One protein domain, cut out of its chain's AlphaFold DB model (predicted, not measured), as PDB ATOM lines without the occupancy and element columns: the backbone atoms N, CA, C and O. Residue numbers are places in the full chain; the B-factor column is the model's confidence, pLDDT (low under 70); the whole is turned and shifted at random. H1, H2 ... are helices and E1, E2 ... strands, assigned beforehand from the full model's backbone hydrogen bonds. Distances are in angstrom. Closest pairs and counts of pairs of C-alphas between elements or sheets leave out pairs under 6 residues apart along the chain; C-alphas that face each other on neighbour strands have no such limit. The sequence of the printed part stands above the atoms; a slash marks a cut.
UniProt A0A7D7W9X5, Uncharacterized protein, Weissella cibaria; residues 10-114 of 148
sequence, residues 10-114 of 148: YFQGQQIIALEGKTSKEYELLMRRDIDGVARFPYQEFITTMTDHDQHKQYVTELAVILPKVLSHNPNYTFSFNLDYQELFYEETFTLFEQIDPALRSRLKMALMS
ATOM      1  N   TYR A  10     -46.990  39.795  14.073       92.69
ATOM      2  CA  TYR A  10     -46.804  38.564  13.315       92.69
ATOM      3  C   TYR A  10     -46.579  38.862  11.833       92.69
ATOM      4  O   TYR A  10     -46.722  39.995  11.374       92.69
ATOM      5  N   PHE A  11     -46.229  37.824  11.072       92.62
ATOM      6  CA  PHE A  11     -46.062  37.913   9.625       92.62
ATOM      7  C   PHE A  11     -47.046  36.999   8.908       92.62
ATOM      8  O   PHE A  11     -47.227  35.839   9.282       92.62
ATOM      9  N   GLN A  12     -47.653  37.521   7.847       89.94
ATOM     10  CA  GLN A  12     -48.317  36.715   6.827       89.94
ATOM     11  C   GLN A  12     -47.323  36.443   5.698       89.94
ATOM     12  O   GLN A  12     -46.645  37.360   5.245       89.94
ATOM     13  N   GLY A  13     -47.236  35.195   5.240       87.94
ATOM     14  CA  GLY A  13     -46.423  34.834   4.080       87.94
ATOM     15  C   GLY A  13     -47.212  34.999   2.784       87.94
ATOM     16  O   GLY A  13     -48.245  34.354   2.616       87.94
ATOM     17  N   GLN A  14     -46.723  35.810   1.848       84.44
ATOM     18  CA  GLN A  14     -47.255  35.882   0.486       84.44
ATOM     19  C   GLN A  14     -46.348  35.100  -0.463       84.44
ATOM     20  O   GLN A  14     -45.179  35.436  -0.615       84.44
ATOM     21  N   GLN A  15     -46.870  34.062  -1.121       85.38
ATOM     22  CA  GLN A  15     -46.064  33.261  -2.043       85.38
ATOM     23  C   GLN A  15     -45.594  34.097  -3.241       85.38
ATOM     24  O   GLN A  15     -46.389  34.788  -3.885       85.38
ATOM     25  N   ILE A  16     -44.313  33.982  -3.579       82.62
ATOM     26  CA  ILE A  16     -43.723  34.582  -4.776       82.62
ATOM     27  C   ILE A  16     -43.780  33.538  -5.892       82.62
ATOM     28  O   ILE A  16     -43.086  32.533  -5.832       82.62
ATOM     29  N   ILE A  17     -44.602  33.740  -6.920       79.75
ATOM     30  CA  ILE A  17     -44.752  32.777  -8.024       79.75
ATOM     31  C   ILE A  17     -43.960  33.265  -9.241       79.75
ATOM     32  O   ILE A  17     -44.077  34.426  -9.637       79.75
ATOM     33  N   ALA A  18     -43.148  32.388  -9.835       75.69
ATOM     34  CA  ALA A  18     -42.464  32.675 -11.092       75.69
ATOM     35  C   ALA A  18     -43.450  32.562 -12.266       75.69
ATOM     36  O   ALA A  18     -44.243  31.625 -12.325       75.69
ATOM     37  N   LEU A  19     -43.380  33.498 -13.218       74.00
ATOM     38  CA  LEU A  19     -44.328  33.579 -14.338       74.00
ATOM     39  C   LEU A  19     -44.240  32.383 -15.306       74.00
ATOM     40  O   LEU A  19     -45.220  32.061 -15.964       74.00
ATOM     41  N   GLU A  20     -43.105  31.682 -15.347       77.44
ATOM     42  CA  GLU A  20     -42.842  30.565 -16.271       77.44
ATOM     43  C   GLU A  20     -43.091  29.175 -15.649       77.44
ATOM     44  O   GLU A  20     -42.421  28.197 -15.975       77.44
ATOM     45  N   GLY A  21     -44.028  29.063 -14.702       57.91
ATOM     46  CA  GLY A  21     -44.492  27.761 -14.198       57.91
ATOM     47  C   GLY A  21     -43.532  27.028 -13.252       57.91
ATOM     48  O   GLY A  21     -43.806  25.897 -12.850       57.91
ATOM     49  N   LYS A  22     -42.429  27.657 -12.830       61.03
ATOM     50  CA  LYS A  22     -41.607  27.127 -11.734       61.03
ATOM     51  C   LYS A  22     -42.340  27.341 -10.412       61.03
ATOM     52  O   LYS A  22     -42.564  28.477  -9.992       61.03
ATOM     53  N   THR A  23     -42.675  26.252  -9.725       64.25
ATOM     54  CA  THR A  23     -43.134  26.319  -8.336       64.25
ATOM     55  C   THR A  23     -41.998  26.852  -7.477       64.25
ATOM     56  O   THR A  23     -41.017  26.151  -7.221       64.25
ATOM     57  N   SER A  24     -42.120  28.099  -7.041       67.69
ATOM     58  CA  SER A  24     -41.216  28.664  -6.055       67.69
ATOM     59  C   SER A  24     -41.701  28.274  -4.652       67.69
ATOM     60  O   SER A  24     -42.898  28.312  -4.347       67.69
ATOM     61  N   LYS A  25     -40.750  27.890  -3.797       85.75
ATOM     62  CA  LYS A  25     -40.950  27.683  -2.355       85.75
ATOM     63  C   LYS A  25     -40.570  28.946  -1.574       85.75
ATOM     64  O   LYS A  25     -40.034  28.857  -0.472       85.75
ATOM     65  N   GLU A  26     -40.800  30.108  -2.176       89.00
ATOM     66  CA  GLU A  26     -40.407  31.407  -1.648       89.00
ATOM     67  C   GLU A  26     -41.628  32.242  -1.262       89.00
ATOM     68  O   GLU A  26     -42.622  32.289  -1.994       89.00
ATOM     69  N   TYR A  27     -41.541  32.899  -0.110       89.69
ATOM     70  CA  TYR A  27     -42.604  33.729   0.443       89.69
ATOM     71  C   TYR A  27     -42.057  35.077   0.895       89.69
ATOM     72  O   TYR A  27     -41.005  35.148   1.518       89.69
ATOM     73  N   GLU A  28     -42.792  36.147   0.644       89.31
ATOM     74  CA  GLU A  28     -42.545  37.455   1.240       89.31
ATOM     75  C   GLU A  28     -43.213  37.530   2.617       89.31
ATOM     76  O   GLU A  28     -44.388  37.184   2.766       89.31
ATOM     77  N   LEU A  29     -42.464  37.962   3.629       92.44
ATOM     78  CA  LEU A  29     -42.970  38.189   4.976       92.44
ATOM     79  C   LEU A  29     -43.598  39.578   5.062       92.44
ATOM     80  O   LEU A  29     -42.917  40.600   4.988       92.44
ATOM     81  N   LEU A  30     -44.911  39.607   5.274       88.62
ATOM     82  CA  LEU A  30     -45.689  40.832   5.389       88.62
ATOM     83  C   LEU A  30     -46.074  41.083   6.845       88.62
ATOM     84  O   LEU A  30     -46.835  40.314   7.435       88.62
ATOM     85  N   MET A  31     -45.558  42.176   7.404       89.69
ATOM     86  CA  MET A  31     -45.807  42.604   8.780       89.69
ATOM     87  C   MET A  31     -47.300  42.839   9.032       89.69
ATOM     88  O   MET A  31     -47.966  43.532   8.251       89.69
ATOM     89  N   ARG A  32     -47.835  42.287  10.122       89.88
ATOM     90  CA  ARG A  32     -49.227  42.469  10.534       89.88
ATOM     91  C   ARG A  32     -49.357  42.650  12.040       89.88
ATOM     92  O   ARG A  32     -48.635  42.041  12.827       89.88
ATOM     93  N   ARG A  33     -50.360  43.438  12.407       88.38
ATOM     94  CA  ARG A  33     -50.947  43.521  13.746       88.38
ATOM     95  C   ARG A  33     -52.442  43.227  13.618       88.38
ATOM     96  O   ARG A  33     -53.020  43.352  12.532       88.38
ATOM     97  N   ASP A  34     -53.059  42.815  14.717       87.94
ATOM     98  CA  ASP A  34     -54.519  42.793  14.813       87.94
ATOM     99  C   ASP A  34     -54.995  44.210  15.152       87.94
ATOM    100  O   ASP A  34     -54.658  44.749  16.209       87.94
ATOM    101  N   ILE A  35     -55.705  44.845  14.223       83.62
ATOM    102  CA  ILE A  35     -56.270  46.181  14.398       83.62
ATOM    103  C   ILE A  35     -57.779  46.040  14.223       83.62
ATOM    104  O   ILE A  35     -58.267  45.869  13.104       83.62
ATOM    105  N   ASP A  36     -58.493  46.090  15.348       86.44
ATOM    106  CA  ASP A  36     -59.950  45.945  15.440       86.44
ATOM    107  C   ASP A  36     -60.478  44.623  14.841       86.44
ATOM    108  O   ASP A  36     -61.476  44.599  14.119       86.44
ATOM    109  N   GLY A  37     -59.795  43.507  15.118       84.50
ATOM    110  CA  GLY A  37     -60.153  42.167  14.639       84.50
ATOM    111  C   GLY A  37     -59.700  41.880  13.207       84.50
ATOM    112  O   GLY A  37     -60.081  40.860  12.630       84.50
ATOM    113  N   VAL A  38     -58.918  42.778  12.601       83.12
ATOM    114  CA  VAL A  38     -58.480  42.672  11.207       83.12
ATOM    115  C   VAL A  38     -56.959  42.690  11.121       83.12
ATOM    116  O   VAL A  38     -56.290  43.595  11.619       83.12
ATOM    117  N   ALA A  39     -56.410  41.708  10.406       84.12
ATOM    118  CA  ALA A  39     -54.998  41.643  10.056       84.12
ATOM    119  C   ALA A  39     -54.610  42.805   9.129       84.12
ATOM    120  O   ALA A  39     -54.941  42.794   7.941       84.12
ATOM    121  N   ARG A  40     -53.893  43.805   9.649       85.69
ATOM    122  CA  ARG A  40     -53.491  44.996   8.881       85.69
ATOM    123  C   ARG A  40     -52.010  45.294   9.047       85.69
ATOM    124  O   ARG A  40     -51.404  44.950  10.059       85.69
ATOM    125  N   PHE A  41     -51.428  45.935   8.034       87.12
ATOM    126  CA  PHE A  41     -50.101  46.528   8.161       87.12
ATOM    127  C   PHE A  41     -50.184  47.721   9.129       87.12
ATOM    128  O   PHE A  41     -50.996  48.621   8.888       87.12
ATOM    129  N   PRO A  42     -49.398  47.745  10.216       86.19
ATOM    130  CA  PRO A  42     -49.503  48.782  11.236       86.19
ATOM    131  C   PRO A  42     -48.721  50.038  10.820       86.19
ATOM    132  O   PRO A  42     -47.688  50.349  11.395       86.19
ATOM    133  N   TYR A  43     -49.204  50.764   9.807       85.12
ATOM    134  CA  TYR A  43     -48.466  51.878   9.187       85.12
ATOM    135  C   TYR A  43     -47.964  52.924  10.193       85.12
ATOM    136  O   TYR A  43     -46.793  53.284  10.164       85.12
ATOM    137  N   GLN A  44     -48.826  53.393  11.098       85.25
ATOM    138  CA  GLN A  44     -48.448  54.436  12.052       85.25
ATOM    139  C   GLN A  44     -47.373  53.958  13.038       85.25
ATOM    140  O   GLN A  44     -46.425  54.692  13.295       85.25
ATOM    141  N   GLU A  45     -47.511  52.731  13.547       87.94
ATOM    142  CA  GLU A  45     -46.508  52.093  14.408       87.94
ATOM    143  C   GLU A  45     -45.192  51.941  13.651       87.94
ATOM    144  O   GLU A  45     -44.161  52.372  14.142       87.94
ATOM    145  N   PHE A  46     -45.244  51.428  12.419       89.06
ATOM    146  CA  PHE A  46     -44.071  51.249  11.573       89.06
ATOM    147  C   PHE A  46     -43.307  52.560  11.366       89.06
ATOM    148  O   PHE A  46     -42.097  52.590  11.558       89.06
ATOM    149  N   ILE A  47     -43.992  53.659  11.030       87.69
ATOM    150  CA  ILE A  47     -43.335  54.968  10.891       87.69
ATOM    151  C   ILE A  47     -42.645  55.372  12.194       87.69
ATOM    152  O   ILE A  47     -41.493  55.793  12.152       87.69
ATOM    153  N   THR A  48     -43.313  55.209  13.338       89.25
ATOM    154  CA  THR A  48     -42.726  55.528  14.642       89.25
ATOM    155  C   THR A  48     -41.505  54.659  14.935       89.25
ATOM    156  O   THR A  48     -40.446  55.218  15.206       89.25
ATOM    157  N   THR A  49     -41.613  53.334  14.791       90.81
ATOM    158  CA  THR A  49     -40.510  52.369  14.932       90.81
ATOM    159  C   THR A  49     -39.297  52.779  14.116       90.81
ATOM    160  O   THR A  49     -38.174  52.694  14.585       90.81
ATOM    161  N   MET A  50     -39.519  53.256  12.899       88.50
ATOM    162  CA  MET A  50     -38.438  53.623  12.004       88.50
ATOM    163  C   MET A  50     -37.740  54.951  12.336       88.50
ATOM    164  O   MET A  50     -36.661  55.212  11.812       88.50
ATOM    165  N   THR A  51     -38.380  55.821  13.119       87.81
ATOM    166  CA  THR A  51     -37.876  57.174  13.429       87.81
ATOM    167  C   THR A  51     -37.471  57.357  14.888       87.81
ATOM    168  O   THR A  51     -36.775  58.317  15.209       87.81
ATOM    169  N   ASP A  52     -37.906  56.455  15.764       92.94
ATOM    170  CA  ASP A  52     -37.641  56.470  17.197       92.94
ATOM    171  C   ASP A  52     -36.803  55.243  17.573       92.94
ATOM    172  O   ASP A  52     -37.197  54.103  17.331       92.94
ATOM    173  N   HIS A  53     -35.625  55.477  18.152       93.44
ATOM    174  CA  HIS A  53     -34.659  54.412  18.437       93.44
ATOM    175  C   HIS A  53     -35.160  53.438  19.513       93.44
ATOM    176  O   HIS A  53     -34.980  52.228  19.368       93.44
ATOM    177  N   ASP A  54     -35.835  53.917  20.559       95.56
ATOM    178  CA  ASP A  54     -36.348  53.038  21.615       95.56
ATOM    179  C   ASP A  54     -37.455  52.125  21.074       95.56
ATOM    180  O   ASP A  54     -37.490  50.928  21.382       95.56
ATOM    181  N   GLN A  55     -38.315  52.660  20.206       94.56
ATOM    182  CA  GLN A  55     -39.334  51.876  19.506       94.56
ATOM    183  C   GLN A  55     -38.710  50.893  18.507       94.56
ATOM    184  O   GLN A  55     -39.124  49.731  18.458       94.56
ATOM    185  N   HIS A  56     -37.669  51.299  17.768       95.56
ATOM    186  CA  HIS A  56     -36.907  50.396  16.896       95.56
ATOM    187  C   HIS A  56     -36.321  49.219  17.675       95.56
ATOM    188  O   HIS A  56     -36.459  48.058  17.287       95.56
ATOM    189  N   LYS A  57     -35.716  49.495  18.829       96.44
ATOM    190  CA  LYS A  57     -35.116  48.473  19.689       96.44
ATOM    191  C   LYS A  57     -36.151  47.479  20.224       96.44
ATOM    192  O   LYS A  57     -35.882  46.274  20.283       96.44
ATOM    193  N   GLN A  58     -37.341  47.956  20.586       95.12
ATOM    194  CA  GLN A  58     -38.458  47.091  20.984       95.12
ATOM    195  C   GLN A  58     -38.913  46.201  19.823       95.12
ATOM    196  O   GLN A  58     -39.035  44.985  19.988       95.12
ATOM    197  N   TYR A  59     -39.065  46.776  18.631       95.31
ATOM    198  CA  TYR A  59     -39.400  46.035  17.418       95.31
ATOM    199  C   TYR A  59     -38.371  44.941  17.090       95.31
ATOM    200  O   TYR A  59     -38.746  43.785  16.877       95.31
ATOM    201  N   VAL A  60     -37.075  45.257  17.133       96.50
ATOM    202  CA  VAL A  60     -35.987  44.285  16.925       96.50
ATOM    203  C   VAL A  60     -36.050  43.146  17.951       96.50
ATOM    204  O   VAL A  60     -35.829  41.983  17.605       96.50
ATOM    205  N   THR A  61     -36.425  43.446  19.197       95.69
ATOM    206  CA  THR A  61     -36.623  42.431  20.243       95.69
ATOM    207  C   THR A  61     -37.783  41.485  19.903       95.69
ATOM    208  O   THR A  61     -37.666  40.271  20.091       95.69
ATOM    209  N   GLU A  62     -38.888  41.995  19.348       95.62
ATOM    210  CA  GLU A  62     -39.978  41.146  18.846       95.62
ATOM    211  C   GLU A  62     -39.513  40.280  17.660       95.62
ATOM    212  O   GLU A  62     -39.783  39.072  17.628       95.62
ATOM    213  N   LEU A  63     -38.761  40.854  16.712       96.31
ATOM    214  CA  LEU A  63     -38.223  40.124  15.558       96.31
ATOM    215  C   LEU A  63     -37.285  38.981  15.958       96.31
ATOM    216  O   LEU A  63     -37.373  37.899  15.368       96.31
ATOM    217  N   ALA A  64     -36.444  39.186  16.975       96.19
ATOM    218  CA  ALA A  64     -35.533  38.166  17.505       96.19
ATOM    219  C   ALA A  64     -36.272  36.900  17.960       96.19
ATOM    220  O   ALA A  64     -35.734  35.796  17.896       96.19
ATOM    221  N   VAL A  65     -37.535  37.036  18.371       95.50
ATOM    222  CA  VAL A  65     -38.391  35.906  18.739       95.50
ATOM    223  C   VAL A  65     -39.150  35.358  17.531       95.50
ATOM    224  O   VAL A  65     -39.323  34.142  17.406       95.50
ATOM    225  N   ILE A  66     -39.651  36.233  16.659       96.56
ATOM    226  CA  ILE A  66     -40.566  35.854  15.576       96.56
ATOM    227  C   ILE A  66     -39.824  35.200  14.408       96.56
ATOM    228  O   ILE A  66     -40.253  34.139  13.948       96.56
ATOM    229  N   LEU A  67     -38.716  35.777  13.938       96.19
ATOM    230  CA  LEU A  67     -38.027  35.298  12.735       96.19
ATOM    231  C   LEU A  67     -37.483  33.868  12.895       96.19
ATOM    232  O   LEU A  67     -37.795  33.033  12.038       96.19
ATOM    233  N   PRO A  68     -36.779  33.498  13.988       96.12
ATOM    234  CA  PRO A  68     -36.340  32.115  14.175       96.12
ATOM    235  C   PRO A  68     -37.509  31.130  14.256       96.12
ATOM    236  O   PRO A  68     -37.418  30.018  13.732       96.12
ATOM    237  N   LYS A  69     -38.637  31.532  14.860       96.38
ATOM    238  CA  LYS A  69     -39.853  30.707  14.904       96.38
ATOM    239  C   LYS A  69     -40.423  30.491  13.508       96.38
ATOM    240  O   LYS A  69     -40.665  29.345  13.143       96.38
ATOM    241  N   VAL A  70     -40.589  31.546  12.714       95.62
ATOM    242  CA  VAL A  70     -41.069  31.426  11.329       95.62
ATOM    243  C   VAL A  70     -40.166  30.485  10.535       95.62
ATOM    244  O   VAL A  70     -40.667  29.553   9.912       95.62
ATOM    245  N   LEU A  71     -38.845  30.666  10.611       95.31
ATOM    246  CA  LEU A  71     -37.882  29.863   9.857       95.31
ATOM    247  C   LEU A  71     -37.864  28.393  10.300       95.31
ATOM    248  O   LEU A  71     -37.842  27.507   9.444       95.31
ATOM    249  N   SER A  72     -37.876  28.116  11.606       95.75
ATOM    250  CA  SER A  72     -37.812  26.748  12.152       95.75
ATOM    251  C   SER A  72     -39.071  25.925  11.878       95.75
ATOM    252  O   SER A  72     -38.960  24.755  11.524       95.75
ATOM    253  N   HIS A  73     -40.260  26.532  11.950       96.00
ATOM    254  CA  HIS A  73     -41.522  25.845  11.637       96.00
ATOM    255  C   HIS A  73     -41.700  25.577  10.134       96.00
ATOM    256  O   HIS A  73     -42.566  24.800   9.740       96.00
ATOM    257  N   ASN A  74     -40.881  26.208   9.288       94.88
ATOM    258  CA  ASN A  74     -41.004  26.188   7.835       94.88
ATOM    259  C   ASN A  74     -39.665  25.816   7.165       94.88
ATOM    260  O   ASN A  74     -39.096  26.634   6.438       94.88
ATOM    261  N   PRO A  75     -39.126  24.600   7.387       94.38
ATOM    262  CA  PRO A  75     -37.765  24.241   6.972       94.38
ATOM    263  C   PRO A  75     -37.577  24.163   5.449       94.38
ATOM    264  O   PRO A  75     -36.475  24.368   4.951       94.38
ATOM    265  N   ASN A  76     -38.655  23.906   4.702       92.88
ATOM    266  CA  ASN A  76     -38.621  23.696   3.251       92.88
ATOM    267  C   ASN A  76     -38.865  24.971   2.430       92.88
ATOM    268  O   ASN A  76     -38.988  24.885   1.206       92.88
ATOM    269  N   TYR A  77     -38.983  26.121   3.092       92.44
ATOM    270  CA  TYR A  77     -39.312  27.392   2.462       92.44
ATOM    271  C   TYR A  77     -38.200  28.419   2.665       92.44
ATOM    272  O   TYR A  77     -37.461  28.394   3.658       92.44
ATOM    273  N   THR A  78     -38.110  29.326   1.701       92.75
ATOM    274  CA  THR A  78     -37.272  30.523   1.744       92.75
ATOM    275  C   THR A  78     -38.170  31.734   1.944       92.75
ATOM    276  O   THR A  78     -39.273  31.793   1.399       92.75
ATOM    277  N   PHE A  79     -37.704  32.700   2.721       94.06
ATOM    278  CA  PHE A  79     -38.472  33.884   3.066       94.06
ATOM    279  C   PHE A  79     -37.735  35.145   2.644       94.06
ATOM    280  O   PHE A  79     -36.537  35.252   2.873       94.06
ATOM    281  N   SER A  80     -38.450  36.097   2.059       92.06
ATOM    282  CA  SER A  80     -37.981  37.459   1.831       92.06
ATOM    283  C   SER A  80     -38.516  38.351   2.944       92.06
ATOM    284  O   SER A  80     -39.727  38.431   3.141       92.06
ATOM    285  N   PHE A  81     -37.625  39.006   3.673       93.25
ATOM    286  CA  PHE A  81     -37.955  39.986   4.697       93.25
ATOM    287  C   PHE A  81     -37.712  41.391   4.155       93.25
ATOM    288  O   PHE A  81     -36.629  41.691   3.651       93.25
ATOM    289  N   ASN A  82     -38.734  42.236   4.250       89.44
ATOM    290  CA  ASN A  82     -38.646  43.630   3.847       89.44
ATOM    291  C   ASN A  82     -37.913  44.423   4.925       89.44
ATOM    292  O   ASN A  82     -38.389  44.486   6.055       89.44
ATOM    293  N   LEU A  83     -36.783  45.018   4.554       88.12
ATOM    294  CA  LEU A  83     -35.993  45.888   5.412       88.12
ATOM    295  C   LEU A  83     -36.090  47.311   4.881       88.12
ATOM    296  O   LEU A  83     -35.728  47.575   3.732       88.12
ATOM    297  N   ASP A  84     -36.581  48.229   5.696       88.06
ATOM    298  CA  ASP A  84     -36.566  49.642   5.362       88.06
ATOM    299  C   ASP A  84     -35.143  50.198   5.464       88.06
ATOM    300  O   ASP A  84     -34.366  49.833   6.345       88.06
ATOM    301  N   TYR A  85     -34.783  51.101   4.551       82.00
ATOM    302  CA  TYR A  85     -33.439  51.674   4.528       82.00
ATOM    303  C   TYR A  85     -33.035  52.371   5.836       82.00
ATOM    304  O   TYR A  85     -31.838  52.446   6.107       82.00
ATOM    305  N   GLN A  86     -33.979  52.880   6.642       85.38
ATOM    306  CA  GLN A  86     -33.615  53.501   7.920       85.38
ATOM    307  C   GLN A  86     -33.199  52.480   8.976       85.38
ATOM    308  O   GLN A  86     -32.397  52.811   9.844       85.38
ATOM    309  N   GLU A  87     -33.652  51.229   8.868       88.25
ATOM    310  CA  GLU A  87     -33.242  50.159   9.785       88.25
ATOM    311  C   GLU A  87     -31.727  49.914   9.727       88.25
ATOM    312  O   GLU A  87     -31.136  49.476  10.712       88.25
ATOM    313  N   LEU A  88     -31.085  50.254   8.601       87.81
ATOM    314  CA  LEU A  88     -29.635  50.170   8.409       87.81
ATOM    315  C   LEU A  88     -28.836  51.187   9.239       87.81
ATOM    316  O   LEU A  88     -27.615  51.063   9.311       87.81
ATOM    317  N   PHE A  89     -29.478  52.193   9.842       88.38
ATOM    318  CA  PHE A  89     -28.802  53.130  10.748       88.38
ATOM    319  C   PHE A  89     -28.761  52.639  12.198       88.38
ATOM    320  O   PHE A  89     -28.059  53.238  13.011       88.38
ATOM    321  N   TYR A  90     -29.475  51.559  12.521       88.31
ATOM    322  CA  TYR A  90     -29.530  51.004  13.869       88.31
ATOM    323  C   TYR A  90     -28.677  49.735  13.963       88.31
ATOM    324  O   TYR A  90     -28.893  48.766  13.233       88.31
ATOM    325  N   GLU A  91     -27.701  49.732  14.872       91.81
ATOM    326  CA  GLU A  91     -26.774  48.609  15.076       91.81
ATOM    327  C   GLU A  91     -27.518  47.326  15.479       91.81
ATOM    328  O   GLU A  91     -27.188  46.232  15.012       91.81
ATOM    329  N   GLU A  92     -28.588  47.468  16.264       93.12
ATOM    330  CA  GLU A  92     -29.403  46.358  16.754       93.12
ATOM    331  C   GLU A  92     -30.024  45.542  15.613       93.12
ATOM    332  O   GLU A  92     -30.196  44.328  15.749       93.12
ATOM    333  N   THR A  93     -30.301  46.174  14.467       92.50
ATOM    334  CA  THR A  93     -30.765  45.498  13.249       92.50
ATOM    335  C   THR A  93     -29.748  44.463  12.774       92.50
ATOM    336  O   THR A  93     -30.103  43.329  12.458       92.50
ATOM    337  N   PHE A  94     -28.465  44.825  12.738       92.25
ATOM    338  CA  PHE A  94     -27.401  43.918  12.305       92.25
ATOM    339  C   PHE A  94     -27.147  42.839  13.351       92.25
ATOM    340  O   PHE A  94     -27.073  41.659  13.001       92.25
ATOM    341  N   THR A  95     -27.114  43.223  14.633       94.25
ATOM    342  CA  THR A  95     -26.968  42.279  15.749       94.25
ATOM    343  C   THR A  95     -28.045  41.193  15.710       94.25
ATOM    344  O   THR A  95     -27.729  40.013  15.863       94.25
ATOM    345  N   LEU A  96     -29.303  41.557  15.433       94.69
ATOM    346  CA  LEU A  96     -30.395  40.599  15.244       94.69
ATOM    347  C   LEU A  96     -30.048  39.552  14.182       94.69
ATOM    348  O   LEU A  96     -30.120  38.353  14.452       94.69
ATOM    349  N   PHE A  97     -29.672  39.979  12.975       92.25
ATOM    350  CA  PHE A  97     -29.399  39.045  11.881       92.25
ATOM    351  C   PHE A  97     -28.114  38.239  12.086       92.25
ATOM    352  O   PHE A  97     -27.977  37.164  11.506       92.25
ATOM    353  N   GLU A  98     -27.166  38.708  12.890       91.88
ATOM    354  CA  GLU A  98     -25.987  37.928  13.278       91.88
ATOM    355  C   GLU A  98     -26.302  36.845  14.312       91.88
ATOM    356  O   GLU A  98     -25.698  35.775  14.270       91.88
ATOM    357  N   GLN A  99     -27.276  37.089  15.191       93.38
ATOM    358  CA  GLN A  99     -27.683  36.151  16.240       93.38
ATOM    359  C   GLN A  99     -28.605  35.027  15.748       93.38
ATOM    360  O   GLN A  99     -28.722  33.997  16.416       93.38
ATOM    361  N   ILE A 100     -29.269  35.188  14.599       91.81
ATOM    362  CA  ILE A 100     -30.073  34.110  14.008       91.81
ATOM    363  C   ILE A 100     -29.147  32.964  13.584       91.81
ATOM    364  O   ILE A 100     -28.186  33.178  12.845       91.81
ATOM    365  N   ASP A 101     -29.493  31.739  13.998       95.31
ATOM    366  CA  ASP A 101     -28.789  30.510  13.616       95.31
ATOM    367  C   ASP A 101     -28.447  30.504  12.107       95.31
ATOM    368  O   ASP A 101     -29.349  30.688  11.279       95.31
ATOM    369  N   PRO A 102     -27.176  30.285  11.715       94.31
ATOM    370  CA  PRO A 102     -26.755  30.370  10.317       94.31
ATOM    371  C   PRO A 102     -27.533  29.465   9.353       94.31
ATOM    372  O   PRO A 102     -27.788  29.864   8.209       94.31
ATOM    373  N   ALA A 103     -27.950  28.273   9.792       92.50
ATOM    374  CA  ALA A 103     -28.730  27.349   8.974       92.50
ATOM    375  C   ALA A 103     -30.155  27.875   8.740       92.50
ATOM    376  O   ALA A 103     -30.694  27.728   7.640       92.50
ATOM    377  N   LEU A 104     -30.750  28.557   9.725       93.44
ATOM    378  CA  LEU A 104     -32.021  29.267   9.540       93.44
ATOM    379  C   LEU A 104     -31.840  30.508   8.660       93.44
ATOM    380  O   LEU A 104     -32.601  30.707   7.709       93.44
ATOM    381  N   ARG A 105     -30.811  31.311   8.940       93.44
ATOM    382  CA  ARG A 105     -30.526  32.577   8.256       93.44
ATOM    383  C   ARG A 105     -30.271  32.408   6.763       93.44
ATOM    384  O   ARG A 105     -30.692  33.256   5.989       93.44
ATOM    385  N   SER A 106     -29.658  31.302   6.337       93.25
ATOM    386  CA  SER A 106     -29.432  31.006   4.911       93.25
ATOM    387  C   SER A 106     -30.715  30.973   4.062       93.25
ATOM    388  O   SER A 106     -30.656  31.112   2.840       93.25
ATOM    389  N   ARG A 107     -31.883  30.816   4.702       94.56
ATOM    390  CA  ARG A 107     -33.205  30.813   4.060       94.56
ATOM    391  C   ARG A 107     -33.971  32.123   4.242       94.56
ATOM    392  O   ARG A 107     -35.124  32.197   3.818       94.56
ATOM    393  N   LEU A 108     -33.357  33.134   4.852       94.50
ATOM    394  CA  LEU A 108     -33.904  34.477   4.999       94.50
ATOM    395  C   LEU A 108     -33.167  35.424   4.043       94.50
ATOM    396  O   LEU A 108     -31.998  35.743   4.234       94.50
ATOM    397  N   LYS A 109     -33.859  35.866   2.999       92.62
ATOM    398  CA  LYS A 109     -33.395  36.895   2.073       92.62
ATOM    399  C   LYS A 109     -33.839  38.262   2.573       92.62
ATOM    400  O   LYS A 109     -34.968  38.414   3.032       92.62
ATOM    401  N   MET A 110     -32.974  39.252   2.427       88.75
ATOM    402  CA  MET A 110     -33.274  40.638   2.769       88.75
ATOM    403  C   MET A 110     -33.641  41.401   1.499       88.75
ATOM    404  O   MET A 110     -32.861  41.425   0.546       88.75
ATOM    405  N   ALA A 111     -34.819  42.017   1.482       84.06
ATOM    406  CA  ALA A 111     -35.272  42.899   0.416       84.06
ATOM    407  C   ALA A 111     -35.264  44.341   0.931       84.06
ATOM    408  O   ALA A 111     -36.085  44.714   1.766       84.06
ATOM    409  N   LEU A 112     -34.320  45.148   0.444       81.81
ATOM    410  CA  LEU A 112     -34.202  46.547   0.842       81.81
ATOM    411  C   LEU A 112     -35.300  47.388   0.179       81.81
ATOM    412  O   LEU A 112     -35.404  47.428  -1.047       81.81
ATOM    413  N   MET A 113     -36.089  48.080   0.991       74.88
ATOM    414  CA  MET A 113     -37.179  48.950   0.560       74.88
ATOM    415  C   MET A 113     -36.746  50.418   0.622       74.88
ATOM    416  O   MET A 113     -36.194  50.872   1.626       74.88
ATOM    417  N   SER A 114     -37.026  51.188  -0.436       60.00
ATOM    418  CA  SER A 114     -36.878  52.649  -0.399       60.00
ATOM    419  C   SER A 114     -38.211  53.324  -0.081       60.00
ATOM    420  O   SER A 114     -39.253  52.986  -0.643       60.00
TER     421      SER A 114
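Overview. This is residues 10 to 114 of the 148 residues of an uncharacterized protein of Weissella cibaria (UniProt A0A7D7W9X5). A strongly twisted sheet of five strands has the long helix H2 running past it, with the shorter H4 side by side with H2. H1 meets H2 at a corner at one end of the longest axis, and the loop of the E1 and E2 hairpin lies at the other end. The printed part has 105 residues, with five named helices and five named strands in the order E1 E2 E3 H1 H2 E4 H3 H4 H5 E5, and the class is mixed, helices and strands. The branched sheet pairs E1 with E2 and E2 with E3 antiparallel, and E2 with E4 and E4 with E5 parallel. The whole is compact and rounded, with a radius of gyration of the C-alphas of 14.3 A and spans of 43 by 34 by 26 A.

Along the chain. E1, residues 10 to 15, begins with C-alpha 10 at (-46.804, 38.564, 13.315) and is 16.3 A long. E2, residues 26 to 35, is 27.0 A long, and E3 is residues 38 to 40. H1 is residues 43 to 51, 12.6 A long. H2, residues 53 to 73, begins at (-34.659, 54.412, 18.437), is 30.2 A long and has a kink of 29 degrees near residue 62. E4, residues 78 to 84, is 19.5 A long. H3 is residues 85 to 89, H4 residues 91 to 99 and H5 residues 102 to 105. E5, residues 108 to 113, is 15.5 A long and ends with C-alpha 113 at (-37.179, 48.950, 0.560).

Arrangement. E1, E2 and E3 form a meander, each strand the antiparallel neighbour of the one before, and its two hairpins have N 12 and O 30 at 2.9 A and N 35 and O 38 at 2.9 A. E1 lies on one side of E2, and E3 and E4 on the other side. E2 and E4 have N 29 and O 80 at 2.8 A. E4, H3 H4 H5, E5 is a strand-helix-strand unit, two parallel neighbour strands with helices between, and N 111 and O 81 are 2.8 A apart. H2 is the hub and only grazes the sheet, with its residues 62 to 71. With residues 57 to 64 alone it touches H4 at a shallow tilt of 18 degrees, the same way, the closest C-alphas being Ala 64 and Leu 96 at 6.1 A. H1 and H2 touch only at the corner, closest at Thr 49 and His 56, whose C-alphas are 4.6 A apart. H5 only just touches H2, with 3 pairs of C-alphas within 8 A, closest at Leu 71 and Leu 104, 5.9 A. H3 only just touches H1, with 3 pairs, closest at Met 50 and Gln 86, 6.3 A. H1 and H4 have every O i to N i+4 pair within hydrogen-bond range, H2 has 14 of 17, H3 has 0 of 1 but 2 of 2 O i to N i+3 pairs, and H5 is too short for an i+4 pair.

Size, cuts and confidence. The two C-alphas farthest apart are those of Gly 21 and Asp 54, at 44.6 A. The printed part has no cut, and no link is long. The mean pLDDT of the printed part is 88.9, and residues 21 to 24 and residue 114 are under 70.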